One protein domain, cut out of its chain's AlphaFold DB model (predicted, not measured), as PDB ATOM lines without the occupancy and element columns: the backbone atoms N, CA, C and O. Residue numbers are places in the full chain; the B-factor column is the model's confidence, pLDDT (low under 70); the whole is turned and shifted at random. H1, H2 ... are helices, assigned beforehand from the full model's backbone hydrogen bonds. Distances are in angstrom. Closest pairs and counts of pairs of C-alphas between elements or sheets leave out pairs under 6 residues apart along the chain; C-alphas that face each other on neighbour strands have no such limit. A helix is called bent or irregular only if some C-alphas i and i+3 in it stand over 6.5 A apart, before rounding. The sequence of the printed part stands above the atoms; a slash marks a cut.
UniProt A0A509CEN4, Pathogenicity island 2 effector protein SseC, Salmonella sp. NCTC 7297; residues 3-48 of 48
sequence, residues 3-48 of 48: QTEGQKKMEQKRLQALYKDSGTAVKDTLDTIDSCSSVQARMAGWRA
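Overview. This is residues 3 to 48 of the 48 residues of the protein "Pathogenicity island 2 effector protein SseC" of Salmonella sp. NCTC 7297 (UniProt A0A509CEN4). Look for a wide, flat V: two helices, H1 then H2, meet near the short loop that joins them, and two stretches stick out, residues 3 to 10, which belong to H1, and residues 31 to 48, of which 31 to 46 belong to H2. The printed part has 46 residues, all helix in class, with no named strand. It is loose, with a radius of gyration of the C-alphas of 13.5 A, and spans 40 by 29 by 12 A.

Arrangement. H1, residues 3 to 19, touches H2, residues 26 to 46, with its residues 12 to 19 alone, and H2 with Val 26 alone. Their closest C-alphas, Gln 16 and Val 26, are 5.8 A apart. The helices run opposite ways at a steep tilt of 62 degrees. In H2 every O i to N i+4 pair is within hydrogen-bond range; in H1, 12 of 13.

Along the chain. Find C-alpha 3 at (51.464, 115.163, 48.007); from there H1 runs 25.1 A to C-alpha 19. H1 is neither bent nor irregular, but only just: C-alphas 3 and 6 are 6.3 A apart. H2 runs 30.5 A to C-alpha 46 at (39.139, 95.411, 27.898).

Size, cuts and confidence. The C-alphas farthest apart, Asp 21 and Ala 48, are 41.5 A apart. The printed part has no cut, and its link is short. Look for pLDDT under 70 at residues 3 to 4, 22 to 23 and 46 to 48.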
ATOM      1  N   GLN A   3      50.776 116.392  47.581       53.00
ATOM      2  CA  GLN A   3      51.464 115.163  48.007       53.00
ATOM      3  C   GLN A   3      52.231 114.467  46.866       53.00
ATOM      4  O   GLN A   3      53.100 113.638  47.116       53.00
ATOM      5  N   THR A   4      51.964 114.827  45.612       68.94
ATOM      6  CA  THR A   4      52.447 114.112  44.426       68.94
ATOM      7  C   THR A   4      53.828 114.543  43.928       68.94
ATOM      8  O   THR A   4      54.555 113.710  43.389       68.94
ATOM      9  N   GLU A   5      54.242 115.802  44.103       72.56
ATOM     10  CA  GLU A   5      55.541 116.266  43.577       72.56
ATOM     11  C   GLU A   5      56.727 115.767  44.406       72.56
ATOM     12  O   GLU A   5      57.723 115.303  43.846       72.56
ATOM     13  N   GLY A   6      56.607 115.786  45.738       79.06
ATOM     14  CA  GLY A   6      57.639 115.253  46.630       79.06
ATOM     15  C   GLY A   6      57.875 113.756  46.407       79.06
ATOM     16  O   GLY A   6      59.022 113.313  46.319       79.06
ATOM     17  N   GLN A   7      56.794 112.990  46.230       76.69
ATOM     18  CA  GLN A   7      56.863 111.558  45.936       76.69
ATOM     19  C   GLN A   7      57.490 111.278  44.566       76.69
ATOM     20  O   GLN A   7      58.390 110.441  44.475       76.69
ATOM     21  N   LYS A   8      57.106 112.019  43.517       77.12
ATOM     22  CA  LYS A   8      57.725 111.882  42.187       77.12
ATOM     23  C   LYS A   8      59.228 112.163  42.218       77.12
ATOM     24  O   LYS A   8      60.004 111.433  41.607       77.12
ATOM     25  N   LYS A   9      59.653 113.184  42.963       83.56
ATOM     26  CA  LYS A   9      61.068 113.568  43.072       83.56
ATOM     27  C   LYS A   9      61.898 112.532  43.841       83.56
ATOM     28  O   LYS A   9      63.058 112.299  43.503       83.56
ATOM     29  N   MET A  10      61.306 111.903  44.856       86.38
ATOM     30  CA  MET A  10      61.907 110.777  45.579       86.38
ATOM     31  C   MET A  10      62.070 109.552  44.675       86.38
ATOM     32  O   MET A  10      63.162 108.988  44.620       86.38
ATOM     33  N   GLU A  11      61.036 109.186  43.913       83.19
ATOM     34  CA  GLU A  11      61.106 108.028  43.012       83.19
ATOM     35  C   GLU A  11      62.105 108.258  41.872       83.19
ATOM     36  O   GLU A  11      62.897 107.374  41.552       83.19
ATOM     37  N   GLN A  12      62.180 109.480  41.337       81.06
ATOM     38  CA  GLN A  12      63.186 109.837  40.337       81.06
ATOM     39  C   GLN A  12      64.617 109.669  40.872       81.06
ATOM     40  O   GLN A  12      65.465 109.103  40.184       81.06
ATOM     41  N   LYS A  13      64.896 110.115  42.107       85.94
ATOM     42  CA  LYS A  13      66.205 109.910  42.750       85.94
ATOM     43  C   LYS A  13      66.502 108.429  42.987       85.94
ATOM     44  O   LYS A  13      67.638 108.003  42.792       85.94
ATOM     45  N   ARG A  14      65.493 107.647  43.384       85.31
ATOM     46  CA  ARG A  14      65.615 106.198  43.604       85.31
ATOM     47  C   ARG A  14      66.004 105.477  42.316       85.31
ATOM     48  O   ARG A  14      66.952 104.698  42.318       85.31
ATOM     49  N   LEU A  15      65.326 105.795  41.215       82.38
ATOM     50  CA  LEU A  15      65.629 105.255  39.890       82.38
ATOM     51  C   LEU A  15      67.005 105.715  39.402       82.38
ATOM     52  O   LEU A  15      67.783 104.910  38.906       82.38
ATOM     53  N   GLN A  16      67.361 106.982  39.613       81.81
ATOM     54  CA  GLN A  16      68.680 107.485  39.241       81.81
ATOM     55  C   GLN A  16      69.821 106.779  39.980       81.81
ATOM     56  O   GLN A  16      70.851 106.521  39.368       81.81
ATOM     57  N   ALA A  17      69.637 106.411  41.250       84.12
ATOM     58  CA  ALA A  17      70.606 105.604  41.988       84.12
ATOM     59  C   ALA A  17      70.674 104.151  41.481       84.12
ATOM     60  O   ALA A  17      71.765 103.608  41.348       84.12
ATOM     61  N   LEU A  18      69.526 103.544  41.162       81.31
ATOM     62  CA  LEU A  18      69.431 102.173  40.641       81.31
ATOM     63  C   LEU A  18      70.081 102.005  39.262       81.31
ATOM     64  O   LEU A  18      70.710 100.984  39.003       81.31
ATOM     65  N   TYR A  19      69.936 103.003  38.388       75.44
ATOM     66  CA  TYR A  19      70.392 102.929  36.998       75.44
ATOM     67  C   TYR A  19      71.692 103.696  36.726       75.44
ATOM     68  O   TYR A  19      72.162 103.670  35.587       75.44
ATOM     69  N   LYS A  20      72.303 104.322  37.745       72.56
ATOM     70  CA  LYS A  20      73.505 105.172  37.628       72.56
ATOM     71  C   LYS A  20      74.630 104.535  36.808       72.56
ATOM     72  O   LYS A  20      75.236 105.214  35.987       72.56
ATOM     73  N   ASP A  21      74.855 103.239  37.002       75.94
ATOM     74  CA  ASP A  21      75.966 102.499  36.387       75.94
ATOM     75  C   ASP A  21      75.508 101.579  35.242       75.94
ATOM     76  O   ASP A  21      76.309 100.894  34.616       75.94
ATOM     77  N   SER A  22      74.207 101.566  34.940       69.69
ATOM     78  CA  SER A  22      73.605 100.660  33.952       69.69
ATOM     79  C   SER A  22      73.723 101.143  32.501       69.69
ATOM     80  O   SER A  22      73.272 100.455  31.589       69.69
ATOM     81  N   GLY A  23      74.231 102.362  32.278       69.12
ATOM     82  CA  GLY A  23      74.219 103.029  30.968       69.12
ATOM     83  C   GLY A  23      72.818 103.390  30.446       69.12
ATOM     84  O   GLY A  23      72.705 104.037  29.410       69.12
ATOM     85  N   THR A  24      71.756 103.011  31.164       71.81
ATOM     86  CA  THR A  24      70.365 103.304  30.806       71.81
ATOM     87  C   THR A  24      69.996 104.695  31.305       71.81
ATOM     88  O   THR A  24      70.172 105.012  32.485       71.81
ATOM     89  N   ALA A  25      69.467 105.546  30.423       74.69
ATOM     90  CA  ALA A  25      68.989 106.855  30.834       74.69
ATOM     91  C   ALA A  25      67.751 106.693  31.729       74.69
ATOM     92  O   ALA A  25      66.778 106.045  31.362       74.69
ATOM     93  N   VAL A  26      67.756 107.341  32.897       72.75
ATOM     94  CA  VAL A  26      66.627 107.319  33.852       72.75
ATOM     95  C   VAL A  26      65.308 107.729  33.191       72.75
ATOM     96  O   VAL A  26      64.244 107.241  33.567       72.75
ATOM     97  N   LYS A  27      65.388 108.615  32.193       74.94
ATOM     98  CA  LYS A  27      64.253 109.047  31.382       74.94
ATOM     99  C   LYS A  27      63.640 107.885  30.593       74.94
ATOM    100  O   LYS A  27      62.437 107.689  30.681       74.94
ATOM    101  N   ASP A  28      64.461 107.075  29.928       77.50
ATOM    102  CA  ASP A  28      63.999 105.936  29.127       77.50
ATOM    103  C   ASP A  28      63.304 104.886  30.004       77.50
ATOM    104  O   ASP A  28      62.270 104.328  29.626       77.50
ATOM    105  N   THR A  29      63.811 104.659  31.221       76.00
ATOM    106  CA  THR A  29      63.161 103.770  32.194       76.00
ATOM    107  C   THR A  29      61.791 104.300  32.618       76.00
ATOM    108  O   THR A  29      60.827 103.538  32.670       76.00
ATOM    109  N   LEU A  30      61.687 105.595  32.927       76.56
ATOM    110  CA  LEU A  30      60.422 106.213  33.333       76.56
ATOM    111  C   LEU A  30      59.385 106.185  32.204       76.56
ATOM    112  O   LEU A  30      58.243 105.803  32.454       76.56
ATOM    113  N   ASP A  31      59.793 106.509  30.977       80.00
ATOM    114  CA  ASP A  31      58.924 106.458  29.796       80.00
ATOM    115  C   ASP A  31      58.440 105.018  29.525       80.00
ATOM    116  O   ASP A  31      57.273 104.789  29.197       80.00
ATOM    117  N   THR A  32      59.302 104.018  29.751       78.75
ATOM    118  CA  THR A  32      58.933 102.595  29.646       78.75
ATOM    119  C   THR A  32      57.909 102.184  30.709       78.75
ATOM    120  O   THR A  32      56.944 101.482  30.399       78.75
ATOM    121  N   ILE A  33      58.082 102.623  31.961       79.50
ATOM    122  CA  ILE A  33      57.141 102.333  33.057       79.50
ATOM    123  C   ILE A  33      55.764 102.947  32.772       79.50
ATOM    124  O   ILE A  33      54.742 102.281  32.974       79.50
ATOM    125  N   ASP A  34      55.724 104.188  32.287       79.56
ATOM    126  CA  ASP A  34      54.477 104.880  31.950       79.56
ATOM    127  C   ASP A  34      53.748 104.183  30.788       79.56
ATOM    128  O   ASP A  34      52.552 103.883  30.875       79.56
ATOM    129  N   SER A  35      54.496 103.789  29.751       79.62
ATOM    130  CA  SER A  35      53.973 103.017  28.619       79.62
ATOM    131  C   SER A  35      53.385 101.667  29.053       79.62
ATOM    132  O   SER A  35      52.244 101.345  28.708       79.62
ATOM    133  N   CYS A  36      54.108 100.901  29.877       77.94
ATOM    134  CA  CYS A  36      53.622  99.629  30.421       77.94
ATOM    135  C   CYS A  36      52.355  99.802  31.267       77.94
ATOM    136  O   CYS A  36      51.414  99.018  31.128       77.94
ATOM    137  N   SER A  37      52.300 100.839  32.104       76.31
ATOM    138  CA  SER A  37      51.131 101.140  32.940       76.31
ATOM    139  C   SER A  37      49.908 101.495  32.088       76.31
ATOM    140  O   SER A  37      48.804 101.017  32.348       76.31
ATOM    141  N   SER A  38      50.108 102.267  31.017       76.38
ATOM    142  CA  SER A  38      49.065 102.603  30.039       76.38
ATOM    143  C   SER A  38      48.532 101.362  29.312       76.38
ATOM    144  O   SER A  38      47.318 101.162  29.208       76.38
ATOM    145  N   VAL A  39      49.419 100.468  28.866       74.81
ATOM    146  CA  VAL A  39      49.027  99.193  28.243       74.81
ATOM    147  C   VAL A  39      48.274  98.304  29.235       74.81
ATOM    148  O   VAL A  39      47.235  97.741  28.882       74.81
ATOM    149  N   GLN A  40      48.732  98.219  30.485       78.06
ATOM    150  CA  GLN A  40      48.059  97.457  31.537       78.06
ATOM    151  C   GLN A  40      46.652  97.999  31.821       78.06
ATOM    152  O   GLN A  40      45.708  97.215  31.911       78.06
ATOM    153  N   ALA A  41      46.490  99.323  31.888       76.75
ATOM    154  CA  ALA A  41      45.191  99.967  32.067       76.75
ATOM    155  C   ALA A  41      44.239  99.680  30.893       76.75
ATOM    156  O   ALA A  41      43.074  99.344  31.110       76.75
ATOM    157  N   ARG A  42      44.738  99.732  29.648       74.75
ATOM    158  CA  ARG A  42      43.950  99.370  28.455       74.75
ATOM    159  C   ARG A  42      43.529  97.902  28.473       74.75
ATOM    160  O   ARG A  42      42.375  97.611  28.179       74.75
ATOM    161  N   MET A  43      44.422  96.986  28.848       76.31
ATOM    162  CA  MET A  43      44.089  95.560  28.961       76.31
ATOM    163  C   MET A  43      43.080  95.277  30.080       76.31
ATOM    164  O   MET A  43      42.195  94.443  29.899       76.31
ATOM    165  N   ALA A  44      43.193  95.962  31.221       77.31
ATOM    166  CA  ALA A  44      42.248  95.829  32.327       77.31
ATOM    167  C   ALA A  44      40.850  96.338  31.945       77.31
ATOM    168  O   ALA A  44      39.864  95.663  32.225       77.31
ATOM    169  N   GLY A  45      40.766  97.471  31.240       72.06
ATOM    170  CA  GLY A  45      39.500  98.005  30.725       72.06
ATOM    171  C   GLY A  45      38.868  97.152  29.621       72.06
ATOM    172  O   GLY A  45      37.658  97.195  29.447       72.06
ATOM    173  N   TRP A  46      39.657  96.346  28.903       58.41
ATOM    174  CA  TRP A  46      39.139  95.411  27.898       58.41
ATOM    175  C   TRP A  46      38.581  94.110  28.491       58.41
ATOM    176  O   TRP A  46      37.905  93.363  27.791       58.41
ATOM    177  N   ARG A  47      38.900  93.814  29.759       56.97
ATOM    178  CA  ARG A  47      38.398  92.642  30.495       56.97
ATOM    179  C   ARG A  47      37.160  92.938  31.356       56.97
ATOM    180  O   ARG A  47      36.700  92.018  32.028       56.97
ATOM    181  N   ALA A  48      36.674  94.180  31.370       54.91
ATOM    182  CA  ALA A  48      35.446  94.596  32.053       54.91
ATOM    183  C   ALA A  48      34.234  94.450  31.123       54.91
ATOM    184  O   ALA A  48      33.167  94.048  31.635       54.91
TER     185      ALA A  48